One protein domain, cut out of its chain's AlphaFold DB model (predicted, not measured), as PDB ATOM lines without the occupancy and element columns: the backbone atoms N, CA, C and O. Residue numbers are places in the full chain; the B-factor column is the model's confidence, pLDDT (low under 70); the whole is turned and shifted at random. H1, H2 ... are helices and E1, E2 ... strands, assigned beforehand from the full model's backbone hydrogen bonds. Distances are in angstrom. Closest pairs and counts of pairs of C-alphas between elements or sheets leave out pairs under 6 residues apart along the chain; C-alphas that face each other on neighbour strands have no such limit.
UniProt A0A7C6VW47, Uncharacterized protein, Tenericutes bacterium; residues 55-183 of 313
ATOM      1  N   ILE A  55     -29.734  42.249  35.498       94.56
ATOM      2  CA  ILE A  55     -29.288  43.547  34.995       94.56
ATOM      3  C   ILE A  55     -27.938  43.882  35.629       94.56
ATOM      4  O   ILE A  55     -27.778  43.848  36.843       94.56
ATOM      5  N   LYS A  56     -26.948  44.230  34.807       92.12
ATOM      6  CA  LYS A  56     -25.651  44.733  35.281       92.12
ATOM      7  C   LYS A  56     -25.693  46.260  35.266       92.12
ATOM      8  O   LYS A  56     -26.002  46.834  34.218       92.12
ATOM      9  N   CYS A  57     -25.367  46.902  36.385       92.56
ATOM     10  CA  CYS A  57     -25.220  48.355  36.453       92.56
ATOM     11  C   CYS A  57     -24.204  48.840  35.409       92.56
ATOM     12  O   CYS A  57     -23.226  48.155  35.091       92.56
ATOM     13  N   LYS A  58     -24.415  50.040  34.873       91.06
ATOM     14  CA  LYS A  58     -23.434  50.709  34.012       91.06
ATOM     15  C   LYS A  58     -22.339  51.374  34.845       91.06
ATOM     16  O   LYS A  58     -22.416  51.485  36.064       91.06
ATOM     17  N   SER A  59     -21.271  51.817  34.181       88.81
ATOM     18  CA  SER A  59     -20.229  52.617  34.838       88.81
ATOM     19  C   SER A  59     -20.840  53.878  35.459       88.81
ATOM     20  O   SER A  59     -21.491  54.642  34.749       88.81
ATOM     21  N   GLY A  60     -20.601  54.099  36.755       88.00
ATOM     22  CA  GLY A  60     -21.147  55.237  37.502       88.00
ATOM     23  C   GLY A  60     -22.598  55.077  37.972       88.00
ATOM     24  O   GLY A  60     -23.098  55.983  38.624       88.00
ATOM     25  N   GLU A  61     -23.257  53.955  37.668       92.56
ATOM     26  CA  GLU A  61     -24.617  53.635  38.116       92.56
ATOM     27  C   GLU A  61     -24.546  52.701  39.334       92.56
ATOM     28  O   GLU A  61     -23.765  51.744  39.349       92.56
ATOM     29  N   THR A  62     -25.340  52.982  40.363       93.38
ATOM     30  CA  THR A  62     -25.514  52.114  41.536       93.38
ATOM     31  C   THR A  62     -26.739  51.214  41.372       93.38
ATOM     32  O   THR A  62     -27.552  51.405  40.467       93.38
ATOM     33  N   ILE A  63     -26.901  50.223  42.254       94.12
ATOM     34  CA  ILE A  63     -28.112  49.391  42.265       94.12
ATOM     35  C   ILE A  63     -29.346  50.251  42.559       94.12
ATOM     36  O   ILE A  63     -30.347  50.117  41.862       94.12
ATOM     37  N   TYR A  64     -29.248  51.181  43.515       94.06
ATOM     38  CA  TYR A  64     -30.303  52.157  43.804       94.06
ATOM     39  C   TYR A  64     -30.776  52.888  42.536       94.06
ATOM     40  O   TYR A  64     -31.975  52.927  42.265       94.06
ATOM     41  N   ASP A  65     -29.845  53.391  41.717       94.31
ATOM     42  CA  ASP A  65     -30.185  54.125  40.490       94.31
ATOM     43  C   ASP A  65     -30.962  53.251  39.493       94.31
ATOM     44  O   ASP A  65     -31.922  53.712  38.868       94.31
ATOM     45  N   VAL A  66     -30.574  51.976  39.361       95.25
ATOM     46  CA  VAL A  66     -31.287  51.007  38.519       95.25
ATOM     47  C   VAL A  66     -32.691  50.760  39.068       95.25
ATOM     48  O   VAL A  66     -33.655  50.876  38.315       95.25
ATOM     49  N   LEU A  67     -32.839  50.464  40.360       94.44
ATOM     50  CA  LEU A  67     -34.147  50.148  40.941       94.44
ATOM     51  C   LEU A  67     -35.123  51.323  40.823       94.44
ATOM     52  O   LEU A  67     -36.251  51.125  40.376       94.44
ATOM     53  N   VAL A  68     -34.680  52.554  41.107       93.00
ATOM     54  CA  VAL A  68     -35.500  53.765  40.920       93.00
ATOM     55  C   VAL A  68     -35.910  53.928  39.456       93.00
ATOM     56  O   VAL A  68     -37.075  54.185  39.157       93.00
ATOM     57  N   LYS A  69     -34.976  53.738  38.517       94.19
ATOM     58  CA  LYS A  69     -35.246  53.849  37.078       94.19
ATOM     59  C   LYS A  69     -36.302  52.852  36.592       94.19
ATOM     60  O   LYS A  69     -37.068  53.194  35.690       94.19
ATOM     61  N   TYR A  70     -36.319  51.640  37.140       92.44
ATOM     62  CA  TYR A  70     -37.300  50.613  36.784       92.44
ATOM     63  C   TYR A  70     -38.557  50.635  37.670       92.44
ATOM     64  O   TYR A  70     -39.464  49.849  37.431       92.44
ATOM     65  N   GLY A  71     -38.658  51.549  38.642       89.00
ATOM     66  CA  GLY A  71     -39.827  51.669  39.522       89.00
ATOM     67  C   GLY A  71     -39.894  50.627  40.643       89.00
ATOM     68  O   GLY A  71     -40.939  50.470  41.257       89.00
ATOM     69  N   HIS A  72     -38.782  49.947  40.921       89.50
ATOM     70  CA  HIS A  72     -38.638  48.919  41.956       89.50
ATOM     71  C   HIS A  72     -38.215  49.469  43.327       89.50
ATOM     72  O   HIS A  72     -37.998  48.695  44.256       89.50
ATOM     73  N   TYR A  73     -38.021  50.784  43.435       84.38
ATOM     74  CA  TYR A  73     -37.714  51.449  44.695       84.38
ATOM     75  C   TYR A  73     -38.266  52.872  44.697       84.38
ATOM     76  O   TYR A  73     -38.127  53.612  43.716       84.38
ATOM     77  N   SER A  74     -38.840  53.276  45.824       71.25
ATOM     78  CA  SER A  74     -39.253  54.646  46.115       71.25
ATOM     79  C   SER A  74     -38.628  55.142  47.421       71.25
ATOM     80  O   SER A  74     -38.521  54.404  48.393       71.25
ATOM     81  N   ASP A  75     -38.263  56.428  47.491       60.16
ATOM     82  CA  ASP A  75     -37.659  57.034  48.698       60.16
ATOM     83  C   ASP A  75     -38.589  57.041  49.931       60.16
ATOM     84  O   ASP A  75     -38.191  57.458  51.018       60.16
ATOM     85  N   THR A  76     -39.832  56.588  49.767       56.44
ATOM     86  CA  THR A  76     -40.821  56.390  50.831       56.44
ATOM     87  C   THR A  76     -40.855  54.964  51.380       56.44
ATOM     88  O   THR A  76     -41.674  54.687  52.252       56.44
ATOM     89  N   GLU A  77     -40.024  54.052  50.870       62.78
ATOM     90  CA  GLU A  77     -39.997  52.666  51.335       62.78
ATOM     91  C   GLU A  77     -39.425  52.539  52.750       62.78
ATOM     92  O   GLU A  77     -38.333  53.005  53.088       62.78
ATOM     93  N   GLU A  78     -40.223  51.893  53.592       62.88
ATOM     94  CA  GLU A  78     -39.903  51.505  54.955       62.88
ATOM     95  C   GLU A  78     -39.483  50.023  54.918       62.88
ATOM     96  O   GLU A  78     -40.144  49.224  54.262       62.88
ATOM     97  N   GLY A  79     -38.379  49.663  55.578       69.81
ATOM     98  CA  GLY A  79     -37.788  48.311  55.577       69.81
ATOM     99  C   GLY A  79     -36.401  48.292  56.225       69.81
ATOM    100  O   GLY A  79     -35.855  49.365  56.505       69.81
ATOM    101  N   LEU A  80     -35.833  47.113  56.502       72.69
ATOM    102  CA  LEU A  80     -34.492  46.984  57.095       72.69
ATOM    103  C   LEU A  80     -33.384  47.491  56.161       72.69
ATOM    104  O   LEU A  80     -32.467  48.178  56.610       72.69
ATOM    105  N   VAL A  81     -33.504  47.224  54.860       77.75
ATOM    106  CA  VAL A  81     -32.571  47.706  53.831       77.75
ATOM    107  C   VAL A  81     -32.928  49.141  53.437       77.75
ATOM    108  O   VAL A  81     -34.066  49.428  53.068       77.75
ATOM    109  N   LYS A  82     -31.964  50.065  53.506       83.38
ATOM    110  CA  LYS A  82     -32.155  51.485  53.172       83.38
ATOM    111  C   LYS A  82     -31.524  51.850  51.828       83.38
ATOM    112  O   LYS A  82     -30.641  51.165  51.318       83.38
ATOM    113  N   ALA A  83     -31.893  53.013  51.291       86.62
ATOM    114  CA  ALA A  83     -31.299  53.561  50.066       86.62
ATOM    115  C   ALA A  83     -29.758  53.608  50.103       86.62
ATOM    116  O   ALA A  83     -29.100  53.301  49.109       86.62
ATOM    117  N   GLU A  84     -29.165  53.960  51.248       86.75
ATOM    118  CA  GLU A  84     -27.704  53.981  51.403       86.75
ATOM    119  C   GLU A  84     -27.081  52.583  51.340       86.75
ATOM    120  O   GLU A  84     -25.957  52.454  50.857       86.75
ATOM    121  N   ASP A  85     -27.804  51.536  51.751       85.56
ATOM    122  CA  ASP A  85     -27.379  50.146  51.578       85.56
ATOM    123  C   ASP A  85     -27.392  49.753  50.099       85.56
ATOM    124  O   ASP A  85     -26.416  49.199  49.594       85.56
ATOM    125  N   LEU A  86     -28.443  50.132  49.367       89.50
ATOM    126  CA  LEU A  86     -28.571  49.858  47.931       89.50
ATOM    127  C   LEU A  86     -27.501  50.569  47.092       89.50
ATOM    128  O   LEU A  86     -27.033  50.031  46.089       89.50
ATOM    129  N   LYS A  87     -27.057  51.762  47.497       90.06
ATOM    130  CA  LYS A  87     -25.979  52.487  46.798       90.06
ATOM    131  C   LYS A  87     -24.624  51.778  46.878       90.06
ATOM    132  O   LYS A  87     -23.794  51.953  45.988       90.06
ATOM    133  N   ARG A  88     -24.398  50.982  47.927       87.00
ATOM    134  CA  ARG A  88     -23.151  50.231  48.171       87.00
ATOM    135  C   ARG A  88     -23.277  48.723  47.934       87.00
ATOM    136  O   ARG A  88     -22.274  48.016  48.022       87.00
ATOM    137  N   ALA A  89     -24.487  48.231  47.672       89.06
ATOM    138  CA  ALA A  89     -24.760  46.817  47.479       89.06
ATOM    139  C   ALA A  89     -24.029  46.259  46.247       89.06
ATOM    140  O   ALA A  89     -23.801  46.946  45.247       89.06
ATOM    141  N   SER A  90     -23.646  44.985  46.336       90.31
ATOM    142  CA  SER A  90     -23.002  44.268  45.228       90.31
ATOM    143  C   SER A  90     -24.012  43.539  44.342       90.31
ATOM    144  O   SER A  90     -23.783  43.416  43.139       90.31
ATOM    145  N   GLY A  91     -25.135  43.114  44.913       93.25
ATOM    146  CA  GLY A  91     -26.270  42.516  44.227       93.25
ATOM    147  C   GLY A  91     -27.568  42.854  44.964       93.25
ATOM    148  O   GLY A  91     -27.512  43.316  46.103       93.25
ATOM    149  N   VAL A  92     -28.704  42.703  44.283       93.94
ATOM    150  CA  VAL A  92     -30.037  42.642  44.897       93.94
ATOM    151  C   VAL A  92     -30.981  41.849  43.998       93.94
ATOM    152  O   VAL A  92     -31.024  42.074  42.787       93.94
ATOM    153  N   CYS A  93     -31.789  40.977  44.591       94.94
ATOM    154  CA  CYS A  93     -33.010  40.443  43.998       94.94
ATOM    155  C   CYS A  93     -34.206  41.303  44.434       94.94
ATOM    156  O   CYS A  93     -34.571  41.313  45.606       94.94
ATOM    157  N   SER A  94     -34.821  42.024  43.496       93.00
ATOM    158  CA  SER A  94     -35.927  42.951  43.759       93.00
ATOM    159  C   SER A  94     -37.222  42.488  43.100       93.00
ATOM    160  O   SER A  94     -37.225  42.020  41.957       93.00
ATOM    161  N   LEU A  95     -38.323  42.642  43.833       91.25
ATOM    162  CA  LEU A  95     -39.675  42.345  43.388       91.25
ATOM    163  C   LEU A  95     -40.554  43.583  43.582       91.25
ATOM    164  O   LEU A  95     -40.598  44.124  44.684       91.25
ATOM    165  N   ASP A  96     -41.290  43.983  42.546       90.38
ATOM    166  CA  ASP A  96     -42.367  44.968  42.666       90.38
ATOM    167  C   ASP A  96     -43.731  44.323  42.403       90.38
ATOM    168  O   ASP A  96     -43.898  43.446  41.554       90.38
ATOM    169  N   TYR A  97     -44.721  44.782  43.161       91.19
ATOM    170  CA  TYR A  97     -46.095  44.301  43.113       91.19
ATOM    171  C   TYR A  97     -46.977  45.404  42.539       91.19
ATOM    172  O   TYR A  97     -47.263  46.394  43.225       91.19
ATOM    173  N   ALA A  98     -47.442  45.212  41.307       91.44
ATOM    174  CA  ALA A  98     -48.470  46.056  40.715       91.44
ATOM    175  C   ALA A  98     -49.819  45.686  41.342       91.44
ATOM    176  O   ALA A  98     -50.252  44.535  41.249       91.44
ATOM    177  N   ILE A  99     -50.447  46.647  42.022       94.00
ATOM    178  CA  ILE A  99     -51.686  46.429  42.775       94.00
ATOM    179  C   ILE A  99     -52.759  47.387  42.277       94.00
ATOM    180  O   ILE A  99     -52.563  48.606  42.297       94.00
ATOM    181  N   SER A 100     -53.912  46.833  41.920       94.62
ATOM    182  CA  SER A 100     -55.130  47.576  41.617       94.62
ATOM    183  C   SER A 100     -56.112  47.529  42.789       94.62
ATOM    184  O   SER A 100     -56.069  46.633  43.635       94.62
ATOM    185  N   TYR A 101     -57.006  48.517  42.847       96.44
ATOM    186  CA  TYR A 101     -58.135  48.554  43.775       96.44
ATOM    187  C   TYR A 101     -59.437  48.610  42.976       96.44
ATOM    188  O   TYR A 101     -59.601  49.473  42.113       96.44
ATOM    189  N   ASN A 102     -60.350  47.684  43.256       95.00
ATOM    190  CA  ASN A 102     -61.684  47.665  42.677       95.00
ATOM    191  C   ASN A 102     -62.636  48.445  43.592       95.00
ATOM    192  O   ASN A 102     -62.962  47.986  44.683       95.00
ATOM    193  N   GLU A 103     -63.095  49.619  43.151       91.88
ATOM    194  CA  GLU A 103     -64.002  50.461  43.943       91.88
ATOM    195  C   GLU A 103     -65.397  49.840  44.148       91.88
ATOM    196  O   GLU A 103     -66.032  50.112  45.168       91.88
ATOM    197  N   GLU A 104     -65.871  48.998  43.222       94.12
ATOM    198  CA  GLU A 104     -67.189  48.356  43.313       94.12
ATOM    199  C   GLU A 104     -67.206  47.243  44.364       94.12
ATOM    200  O   GLU A 104     -68.150  47.149  45.149       94.12
ATOM    201  N   THR A 105     -66.161  46.407  44.392       94.00
ATOM    202  CA  THR A 105     -66.046  45.299  45.357       94.00
ATOM    203  C   THR A 105     -65.296  45.682  46.630       94.00
ATOM    204  O   THR A 105     -65.398  44.976  47.629       94.00
ATOM    205  N   GLN A 106     -64.601  46.823  46.624       93.00
ATOM    206  CA  GLN A 106     -63.711  47.295  47.690       93.00
ATOM    207  C   GLN A 106     -62.543  46.339  47.978       93.00
ATOM    208  O   GLN A 106     -62.114  46.177  49.123       93.00
ATOM    209  N   GLU A 107     -62.010  45.709  46.932       96.19
ATOM    210  CA  GLU A 107     -60.957  44.697  47.034       96.19
ATOM    211  C   GLU A 107     -59.687  45.116  46.289       96.19
ATOM    212  O   GLU A 107     -59.739  45.742  45.228       96.19
ATOM    213  N   TYR A 108     -58.534  44.731  46.837       97.12
ATOM    214  CA  TYR A 108     -57.237  44.891  46.182       97.12
ATOM    215  C   TYR A 108     -56.850  43.613  45.437       97.12
ATOM    216  O   TYR A 108     -57.082  42.512  45.937       97.12
ATOM    217  N   ASN A 109     -56.198  43.759  44.285       95.88
ATOM    218  CA  ASN A 109     -55.712  42.641  43.476       95.88
ATOM    219  C   ASN A 109     -54.243  42.842  43.102       95.88
ATOM    220  O   ASN A 109     -53.818  43.962  42.837       95.88
ATOM    221  N   ILE A 110     -53.473  41.751  43.077       95.31
ATOM    222  CA  ILE A 110     -52.113  41.748  42.524       95.31
ATOM    223  C   ILE A 110     -52.241  41.498  41.022       95.31
ATOM    224  O   ILE A 110     -52.582  40.390  40.612       95.31
ATOM    225  N   ASP A 111     -51.971  42.515  40.212       94.12
ATOM    226  CA  ASP A 111     -52.088  42.428  38.753       94.12
ATOM    227  C   ASP A 111     -50.851  41.761  38.138       94.12
ATOM    228  O   ASP A 111     -50.945  40.989  37.185       94.12
ATOM    229  N   ASN A 112     -49.674  42.082  38.681       92.06
ATOM    230  CA  ASN A 112     -48.391  41.565  38.229       92.06
ATOM    231  C   ASN A 112     -47.351  41.604  39.357       92.06
ATOM    232  O   ASN A 112     -47.413  42.455  40.246       92.06
ATOM    233  N   VAL A 113     -46.367  40.708  39.272       92.19
ATOM    234  CA  VAL A 113     -45.166  40.723  40.116       92.19
ATOM    235  C   VAL A 113     -43.950  40.834  39.208       92.19
ATOM    236  O   VAL A 113     -43.512  39.822  38.648       92.19
ATOM    237  N   ASP A 114     -43.427  42.051  39.060       92.62
ATOM    238  CA  ASP A 114     -42.194  42.288  38.313       92.62
ATOM    239  C   ASP A 114     -40.992  41.884  39.166       92.62
ATOM    240  O   ASP A 114     -40.973  42.098  40.379       92.62
ATOM    241  N   LYS A 115     -40.004  41.240  38.550       93.56
ATOM    242  CA  LYS A 115     -38.840  40.680  39.245       93.56
ATOM    243  C   LYS A 115     -37.586  41.055  38.486       93.56
ATOM    244  O   LYS A 115     -37.545  40.941  37.265       93.56
ATOM    245  N   MET A 116     -36.525  41.402  39.201       95.62
ATOM    246  CA  MET A 116     -35.204  41.558  38.604       95.62
ATOM    247  C   MET A 116     -34.100  41.234  39.595       95.62
ATOM    248  O   MET A 116     -34.237  41.440  40.797       95.62
ATOM    249  N   VAL A 117     -32.970  40.786  39.065       96.88
ATOM    250  CA  VAL A 117     -31.713  40.738  39.806       96.88
ATOM    251  C   VAL A 117     -30.826  41.849  39.276       96.88
ATOM    252  O   VAL A 117     -30.589  41.927  38.076       96.88
ATOM    253  N   VAL A 118     -30.313  42.707  40.145       95.62
ATOM    254  CA  VAL A 118     -29.405  43.789  39.767       95.62
ATOM    255  C   VAL A 118     -28.032  43.507  40.351       95.62
ATOM    256  O   VAL A 118     -27.908  43.168  41.521       95.62
ATOM    257  N   LEU A 119     -26.991  43.639  39.534       94.00
ATOM    258  CA  LEU A 119     -25.604  43.401  39.917       94.00
ATOM    259  C   LEU A 119     -24.787  44.671  39.723       94.00
ATOM    260  O   LEU A 119     -24.801  45.269  38.644       94.00
ATOM    261  N   SER A 120     -24.012  45.030  40.738       90.06
ATOM    262  CA  SER A 120     -23.069  46.140  40.664       90.06
ATOM    263  C   SER A 120     -22.009  45.915  39.577       90.06
ATOM    264  O   SER A 120     -21.617  44.788  39.266       90.06
ATOM    265  N   ASN A 121     -21.507  47.008  38.998       80.00
ATOM    266  CA  ASN A 121     -20.441  46.955  37.995       80.00
ATOM    267  C   ASN A 121     -19.030  46.964  38.613       80.00
ATOM    268  O   ASN A 121     -18.047  46.774  37.903       80.00
ATOM    269  N   TYR A 122     -18.921  47.186  39.928       63.47
ATOM    270  CA  TYR A 122     -17.647  47.272  40.658       63.47
ATOM    271  C   TYR A 122     -17.149  45.917  41.178       63.47
ATOM    272  O   TYR A 122     -16.230  45.857  41.994       63.47
ATOM    273  N   ILE A 123     -17.775  44.824  40.748       60.75
ATOM    274  CA  ILE A 123     -17.503  43.503  41.298       60.75
ATOM    275  C   ILE A 123     -16.195  42.960  40.721       60.75
ATOM    276  O   ILE A 123     -16.058  42.791  39.507       60.75
ATOM    277  N   ASP A 124     -15.266  42.637  41.619       59.72
ATOM    278  CA  ASP A 124     -14.082  41.841  41.314       59.72
ATOM    279  C   ASP A 124     -14.497  40.552  40.591       59.72
ATOM    280  O   ASP A 124     -15.375  39.816  41.051       59.72
ATOM    281  N   THR A 125     -13.869  40.268  39.451       61.34
ATOM    282  CA  THR A 125     -14.144  39.078  38.642       61.34
ATOM    283  C   THR A 125     -14.121  37.783  39.452       61.34
ATOM    284  O   THR A 125     -14.885  36.874  39.128       61.34
ATOM    285  N   GLU A 126     -13.317  37.715  40.520       60.59
ATOM    286  CA  GLU A 126     -13.207  36.537  41.390       60.59
ATOM    287  C   GLU A 126     -14.401  36.367  42.344       60.59
ATOM    288  O   GLU A 126     -14.825  35.242  42.602       60.59
ATOM    289  N   LYS A 127     -15.000  37.466  42.821       67.88
ATOM    290  CA  LYS A 127     -16.178  37.445  43.716       67.88
ATOM    291  C   LYS A 127     -17.506  37.426  42.965       67.88
ATOM    292  O   LYS A 127     -18.561  37.174  43.536       67.88
ATOM    293  N   ARG A 128     -17.467  37.680  41.659       80.19
ATOM    294  CA  ARG A 128     -18.652  37.757  40.805       80.19
ATOM    295  C   ARG A 128     -19.558  36.521  40.853       80.19
ATOM    296  O   ARG A 128     -20.770  36.720  40.891       80.19
ATOM    297  N   PRO A 129     -19.044  35.275  40.858       91.75
ATOM    298  CA  PRO A 129     -19.907  34.101  40.933       91.75
ATOM    299  C   PRO A 129     -20.697  34.030  42.239       91.75
ATOM    300  O   PRO A 129     -21.868  33.674  42.199       91.75
ATOM    301  N   SER A 130     -20.089  34.405  43.370       93.56
ATOM    302  CA  SER A 130     -20.716  34.262  44.682       93.56
ATOM    303  C   SER A 130     -21.888  35.221  44.864       93.56
ATOM    304  O   SER A 130     -22.964  34.793  45.258       93.56
ATOM    305  N   ILE A 131     -21.732  36.476  44.433       92.81
ATOM    306  CA  ILE A 131     -22.817  37.467  44.435       92.81
ATOM    307  C   ILE A 131     -23.972  37.005  43.538       92.81
ATOM    308  O   ILE A 131     -25.127  37.082  43.930       92.81
ATOM    309  N   ILE A 132     -23.681  36.469  42.346       95.50
ATOM    310  CA  ILE A 132     -24.739  35.945  41.468       95.50
ATOM    311  C   ILE A 132     -25.454  34.766  42.133       95.50
ATOM    312  O   ILE A 132     -26.675  34.708  42.093       95.50
ATOM    313  N   ILE A 133     -24.717  33.832  42.739       97.25
ATOM    314  CA  ILE A 133     -25.315  32.704  43.462       97.25
ATOM    315  C   ILE A 133     -26.218  33.207  44.591       97.25
ATOM    316  O   ILE A 133     -27.326  32.699  44.723       97.25
ATOM    317  N   HIS A 134     -25.767  34.201  45.356       96.69
ATOM    318  CA  HIS A 134     -26.519  34.792  46.456       96.69
ATOM    319  C   HIS A 134     -27.866  35.353  45.977       96.69
ATOM    320  O   HIS A 134     -28.923  34.916  46.435       96.69
ATOM    321  N   GLU A 135     -27.853  36.235  44.974       96.81
ATOM    322  CA  GLU A 135     -29.091  36.846  44.475       96.81
ATOM    323  C   GLU A 135     -30.010  35.844  43.772       96.81
ATOM    324  O   GLU A 135     -31.235  35.919  43.883       96.81
ATOM    325  N   LEU A 136     -29.434  34.872  43.057       97.81
ATOM    326  CA  LEU A 136     -30.219  33.794  42.461       97.81
ATOM    327  C   LEU A 136     -30.821  32.872  43.525       97.81
ATOM    328  O   LEU A 136     -31.912  32.354  43.305       97.81
ATOM    329  N   GLY A 137     -30.152  32.692  44.665       97.75
ATOM    330  CA  GLY A 137     -30.675  31.990  45.833       97.75
ATOM    331  C   GLY A 137     -31.976  32.621  46.321       97.75
ATOM    332  O   GLY A 137     -33.001  31.935  46.373       97.75
ATOM    333  N   HIS A 138     -31.980  33.936  46.556       97.06
ATOM    334  CA  HIS A 138     -33.205  34.658  46.908       97.06
ATOM    335  C   HIS A 138     -34.278  34.506  45.836       97.06
ATOM    336  O   HIS A 138     -35.419  34.173  46.157       97.06
ATOM    337  N   LEU A 139     -33.922  34.706  44.562       96.88
ATOM    338  CA  LEU A 139     -34.859  34.604  43.446       96.88
ATOM    339  C   LEU A 139     -35.586  33.250  43.418       96.88
ATOM    340  O   LEU A 139     -36.813  33.221  43.312       96.88
ATOM    341  N   VAL A 140     -34.858  32.131  43.496       97.19
ATOM    342  CA  VAL A 140     -35.477  30.801  43.352       97.19
ATOM    343  C   VAL A 140     -36.316  30.418  44.567       97.19
ATOM    344  O   VAL A 140     -37.372  29.809  44.403       97.19
ATOM    345  N   LYS A 141     -35.894  30.811  45.775       95.88
ATOM    346  CA  LYS A 141     -36.630  30.546  47.019       95.88
ATOM    347  C   LYS A 141     -37.960  31.299  47.033       95.88
ATOM    348  O   LYS A 141     -39.016  30.742  47.331       95.88
ATOM    349  N   GLN A 142     -37.956  32.557  46.606       91.69
ATOM    350  CA  GLN A 142     -39.168  33.371  46.562       91.69
ATOM    351  C   GLN A 142     -39.949  33.267  45.243       91.69
ATOM    352  O   GLN A 142     -40.795  34.111  44.969       91.69
ATOM    353  N   TYR A 143     -39.687  32.272  44.389       91.50
ATOM    354  CA  TYR A 143     -40.367  32.204  43.092       91.50
ATOM    355  C   TYR A 143     -41.830  31.745  43.204       91.50
ATOM    356  O   TYR A 143     -42.704  32.281  42.523       91.50
ATOM    357  N   ILE A 144     -42.102  30.766  44.071       88.81
ATOM    358  CA  ILE A 144     -43.428  30.159  44.251       88.81
ATOM    359  C   ILE A 144     -44.138  30.756  45.469       88.81
ATOM    360  O   ILE A 144     -43.538  30.895  46.536       88.81
ATOM    361  N   ASN A 145     -45.438  31.049  45.315       82.75
ATOM    362  CA  ASN A 145     -46.339  31.505  46.386       82.75
ATOM    363  C   ASN A 145     -45.714  32.609  47.254       82.75
ATOM    364  O   ASN A 145     -45.642  32.509  48.479       82.75
ATOM    365  N   ASN A 146     -45.186  33.635  46.596       89.69
ATOM    366  CA  ASN A 146     -44.392  34.675  47.239       89.69
ATOM    367  C   ASN A 146     -45.233  35.826  47.791       89.69
ATOM    368  O   ASN A 146     -44.705  36.673  48.503       89.69
ATOM    369  N   SER A 147     -46.519  35.888  47.451       93.88
ATOM    370  CA  SER A 147     -47.419  36.884  48.009       93.88
ATOM    371  C   SER A 147     -48.890  36.501  47.916       93.88
ATOM    372  O   SER A 147     -49.297  35.662  47.112       93.88
ATOM    373  N   PHE A 148     -49.698  37.149  48.752       95.12
ATOM    374  CA  PHE A 148     -51.153  37.159  48.648       95.12
ATOM    375  C   PHE A 148     -51.725  38.415  49.316       95.12
ATOM    376  O   PHE A 148     -51.075  39.047  50.149       95.12
ATOM    377  N   ILE A 149     -52.965  38.762  48.971       96.44
ATOM    378  CA  ILE A 149     -53.713  39.840  49.622       96.44
ATOM    379  C   ILE A 149     -54.815  39.240  50.490       96.44
ATOM    380  O   ILE A 149     -55.534  38.332  50.071       96.44
ATOM    381  N   LYS A 150     -54.972  39.776  51.700       96.12
ATOM    382  CA  LYS A 150     -56.117  39.508  52.573       96.12
ATOM    383  C   LYS A 150     -56.632  40.829  53.131       96.12
ATOM    384  O   LYS A 150     -55.941  41.497  53.897       96.12
ATOM    385  N   SER A 151     -57.859  41.191  52.754       94.25
ATOM    386  CA  SER A 151     -58.446  42.501  53.069       94.25
ATOM    387  C   SER A 151     -57.559  43.635  52.531       94.25
ATOM    388  O   SER A 151     -57.248  43.647  51.345       94.25
ATOM    389  N   ASN A 152     -57.129  44.575  53.372       96.31
ATOM    390  CA  ASN A 152     -56.247  45.676  52.990       96.31
ATOM    391  C   ASN A 152     -54.764  45.377  53.261       96.31
ATOM    392  O   ASN A 152     -53.986  46.308  53.450       96.31
ATOM    393  N   LYS A 153     -54.364  44.104  53.341       97.50
ATOM    394  CA  LYS A 153     -52.986  43.715  53.650       97.50
ATOM    395  C   LYS A 153     -52.396  42.857  52.547       97.50
ATOM    396  O   LYS A 153     -52.985  41.844  52.168       97.50
ATOM    397  N   LEU A 154     -51.227  43.263  52.067       96.12
ATOM    398  CA  LEU A 154     -50.352  42.467  51.225       96.12
ATOM    399  C   LEU A 154     -49.354  41.733  52.122       96.12
ATOM    400  O   LEU A 154     -48.632  42.353  52.900       96.12
ATOM    401  N   TYR A 155     -49.316  40.416  51.982       95.44
ATOM    402  CA  TYR A 155     -48.341  39.546  52.621       95.44
ATOM    403  C   TYR A 155     -47.312  39.138  51.577       95.44
ATOM    404  O   TYR A 155     -47.693  38.652  50.512       95.44
ATOM    405  N   ILE A 156     -46.034  39.350  51.872       94.38
ATOM    406  CA  ILE A 156     -44.907  38.987  51.010       94.38
ATOM    407  C   ILE A 156     -44.017  38.004  51.754       94.38
ATOM    408  O   ILE A 156     -43.781  38.152  52.952       94.38
ATOM    409  N   ARG A 157     -43.507  37.021  51.021       92.88
ATOM    410  CA  ARG A 157     -42.534  36.045  51.485       92.88
ATOM    411  C   ARG A 157     -41.301  36.078  50.590       92.88
ATOM    412  O   ARG A 157     -41.421  35.878  49.380       92.88
ATOM    413  N   SER A 158     -40.132  36.223  51.202       91.75
ATOM    414  CA  SER A 158     -38.831  36.021  50.563       91.75
ATOM    415  C   SER A 158     -38.077  34.929  51.313       91.75
ATOM    416  O   SER A 158     -37.460  35.175  52.346       91.75
ATOM    417  N   GLY A 159     -38.211  33.682  50.852       93.94
ATOM    418  CA  GLY A 159     -37.658  32.535  51.572       93.94
ATOM    419  C   GLY A 159     -38.275  32.390  52.971       93.94
ATOM    420  O   GLY A 159     -39.472  32.099  53.070       93.94
ATOM    421  N   LEU A 160     -37.467  32.566  54.024       94.88
ATOM    422  CA  LEU A 160     -37.911  32.586  55.430       94.88
ATOM    423  C   LEU A 160     -38.479  33.937  55.892       94.88
ATOM    424  O   LEU A 160     -39.231  33.974  56.876       94.88
ATOM    425  N   ALA A 161     -38.113  35.020  55.205       94.69
ATOM    426  CA  ALA A 161     -38.521  36.369  55.555       94.69
ATOM    427  C   ALA A 161     -39.978  36.623  55.159       94.69
ATOM    428  O   ALA A 161     -40.442  36.184  54.101       94.69
ATOM    429  N   GLU A 162     -40.693  37.353  56.007       94.25
ATOM    430  CA  GLU A 162     -42.099  37.703  55.823       94.25
ATOM    431  C   GLU A 162     -42.300  39.198  56.073       94.25
ATOM    432  O   GLU A 162     -41.878  39.717  57.112       94.25
ATOM    433  N   SER A 163     -43.005  39.862  55.159       94.56
ATOM    434  CA  SER A 163     -43.366  41.276  55.276       94.56
ATOM    435  C   SER A 163     -44.882  41.446  55.186       94.56
ATOM    436  O   SER A 163     -45.542  40.865  54.320       94.56
ATOM    437  N   GLU A 164     -45.443  42.256  56.081       96.00
ATOM    438  CA  GLU A 164     -46.845  42.671  56.062       96.00
ATOM    439  C   GLU A 164     -46.922  44.145  55.662       96.00
ATOM    440  O   GLU A 164     -46.345  45.010  56.321       96.00
ATOM    441  N   ILE A 165     -47.655  44.436  54.590       95.00
ATOM    442  CA  ILE A 165     -47.816  45.782  54.041       95.00
ATOM    443  C   ILE A 165     -49.296  46.151  54.063       95.00
ATOM    444  O   ILE A 165     -50.133  45.463  53.481       95.00
ATOM    445  N   GLU A 166     -49.623  47.271  54.697       95.88
ATOM    446  CA  GLU A 166     -50.952  47.864  54.646       95.88
ATOM    447  C   GLU A 166     -51.145  48.621  53.331       95.88
ATOM    448  O   GLU A 166     -50.318  49.436  52.911       95.88
ATOM    449  N   LEU A 167     -52.271  48.334  52.688       95.50
ATOM    450  CA  LEU A 167     -52.733  48.950  51.460       95.50
ATOM    451  C   LEU A 167     -53.802  49.987  51.792       95.50
ATOM    452  O   LEU A 167     -54.737  49.739  52.557       95.50
ATOM    453  N   SER A 168     -53.681  51.155  51.175       95.06
ATOM    454  CA  SER A 168     -54.726  52.176  51.185       95.06
ATOM    455  C   SER A 168     -54.923  52.722  49.781       95.06
ATOM    456  O   SER A 168     -53.977  52.787  49.000       95.06
ATOM    457  N   PHE A 169     -56.146  53.115  49.446       93.75
ATOM    458  CA  PHE A 169     -56.462  53.734  48.168       93.75
ATOM    459  C   PHE A 169     -56.853  55.187  48.401       93.75
ATOM    460  O   PHE A 169     -57.781  55.478  49.155       93.75
ATOM    461  N   ASP A 170     -56.114  56.101  47.783       90.88
ATOM    462  CA  ASP A 170     -56.343  57.535  47.906       90.88
ATOM    463  C   ASP A 170     -55.991  58.235  46.590       90.88
ATOM    464  O   ASP A 170     -54.938  57.984  46.001       90.88
ATOM    465  N   ASN A 171     -56.872  59.127  46.134       88.44
ATOM    466  CA  ASN A 171     -56.708  59.904  44.901       88.44
ATOM    467  C   ASN A 171     -56.342  59.053  43.666       88.44
ATOM    468  O   ASN A 171     -55.458  59.418  42.888       88.44
ATOM    469  N   GLY A 172     -57.003  57.904  43.491       88.00
ATOM    470  CA  GLY A 172     -56.781  57.028  42.337       88.00
ATOM    471  C   GLY A 172     -55.501  56.191  42.405       88.00
ATOM    472  O   GLY A 172     -55.114  55.603  41.398       88.00
ATOM    473  N   LYS A 173     -54.809  56.154  43.554       90.06
ATOM    474  CA  LYS A 173     -53.547  55.427  43.724       90.06
ATOM    475  C   LYS A 173     -53.580  54.525  44.946       90.06
ATOM    476  O   LYS A 173     -53.999  54.942  46.025       90.06
ATOM    477  N   VAL A 174     -53.059  53.312  44.780       91.25
ATOM    478  CA  VAL A 174     -52.751  52.423  45.900       91.25
ATOM    479  C   VAL A 174     -51.451  52.894  46.552       91.25
ATOM    480  O   VAL A 174     -50.431  53.066  45.886       91.25
ATOM    481  N   LYS A 175     -51.498  53.121  47.859       91.44
ATOM    482  CA  LYS A 175     -50.358  53.426  48.721       91.44
ATOM    483  C   LYS A 175     -50.035  52.190  49.555       91.44
ATOM    484  O   LYS A 175     -50.943  51.496  50.010       91.44
ATOM    485  N   LYS A 176     -48.742  51.952  49.756       90.62
ATOM    486  CA  LYS A 176     -48.178  50.834  50.517       90.62
ATOM    487  C   LYS A 176     -47.518  51.393  51.780       90.62
ATOM    488  O   LYS A 176     -46.795  52.382  51.686       90.62
ATOM    489  N   LYS A 177     -47.759  50.781  52.938       91.50
ATOM    490  CA  LYS A 177     -47.084  51.105  54.201       91.50
ATOM    491  C   LYS A 177     -46.613  49.820  54.871       91.50
ATOM    492  O   LYS A 177     -47.434  48.938  55.105       91.50
ATOM    493  N   LEU A 178     -45.327  49.713  55.194       91.69
ATOM    494  CA  LEU A 178     -44.818  48.545  55.910       91.69
ATOM    495  C   LEU A 178     -45.395  48.520  57.335       91.69
ATOM    496  O   LEU A 178     -45.364  49.516  58.055       91.69
ATOM    497  N   ILE A 179     -45.944  47.378  57.737       94.62
ATOM    498  CA  ILE A 179     -46.460  47.138  59.090       94.62
ATOM    499  C   ILE A 179     -45.462  46.322  59.897       94.62
ATOM    500  O   ILE A 179     -45.183  46.650  61.051       94.62
ATOM    501  N   SER A 180     -44.925  45.264  59.298       93.12
ATOM    502  CA  SER A 180     -43.915  44.420  59.921       93.12
ATOM    503  C   SER A 180     -43.042  43.740  58.877       93.12
ATOM    504  O   SER A 180     -43.471  43.485  57.754       93.12
ATOM    505  N   GLU A 181     -41.820  43.437  59.287       93.19
ATOM    506  CA  GLU A 181     -40.845  42.641  58.554       93.19
ATOM    507  C   GLU A 181     -40.117  41.774  59.584       93.19
ATOM    508  O   GLU A 181     -39.761  42.268  60.658       93.19
ATOM    509  N   LYS A 182     -39.986  40.475  59.309       94.56
ATOM    510  CA  LYS A 182     -39.355  39.504  60.216       94.56
ATOM    511  C   LYS A 182     -38.698  38.363  59.446       94.56
ATOM    512  O   LYS A 182     -39.122  38.039  58.337       94.56
ATOM    513  N   GLY A 183     -37.704  37.725  60.054       94.88
ATOM    514  CA  GLY A 183     -37.002  36.568  59.496       94.88
ATOM    515  C   GLY A 183     -36.000  36.910  58.395       94.88
ATOM    516  O   GLY A 183     -35.514  36.004  57.715       94.88
TER     517      GLY A 183
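What this domain is: This is residues 55 to 183 of the 313 residues of an uncharacterized protein of Tenericutes bacterium (UniProt A0A7C6VW47). A long two-stranded ribbon, the hairpin E1-E2, runs through an elongated body; the strongly twisted four-stranded sheet E3-E4-E5-E6 covers one half of it. H1 and H3 pack on the other half from opposite sides, and H2 packs beside H1. The 129 printed residues hold the named elements H1 H2 E1 E2 H3 E3 E4 E5 E6, a mixed class; both sheets are antiparallel. The whole is compact, with a radius of gyration of the C-alphas of 15.8 A, and spans 54 by 28 by 22 A.

Where its parts are: H1 is residues 63 to 70, from C-alpha 63 at (-28.112, 49.391, 42.265), and H2 is 83 to 88. E1, 91 to 102, is 35.8 A long; E2, 107 to 119, 36.1 A. H3, 128 to 141, measures 20.3 A. E3 is 147 to 150, E4 153 to 158, E5 161 to 170, 28.7 A, and E6 173 to 182, 27.0 A, ending at C-alpha 182 (-39.355, 39.504, 60.216).

How they stand to each other: H1 touches H2, closest C-alphas Tyr 64 and Leu 86, 5.0 A, at a steep tilt of 59 degrees. C-alphas Ile 63 and Val 118 are the closest of H1 and E2, 6.3 A. In the hairpin E1 and E2, N 94 and O 116 are 2.8 A apart. Cys 93 of E1 and Glu 135 of H3 have the closest C-alphas, 5.3 A; H3 only grazes the four-stranded sheet, with residues 138 to 141. E3 to E6 form a meander, each strand the antiparallel neighbour of the one before: N 148 to O 155 is 3.1 A, N 156 to O 163 2.9 A, N 166 to O 177 2.8 A. E1 and E6 come closest at C-alphas Ile 99 and Val 174, 6.8 A. H1 and H3 are apart. Every O i to N i+4 pair is within hydrogen-bond range in H1 and H3, 1 of 2 in H2.

The domain as a whole: C-alphas Glu 104 and Glu 126, the farthest apart, are 55.3 A from each other. The printed part has no cut; the link H1 to H2 is long. Residues 75 to 79 and 122 to 127 have pLDDT under 70.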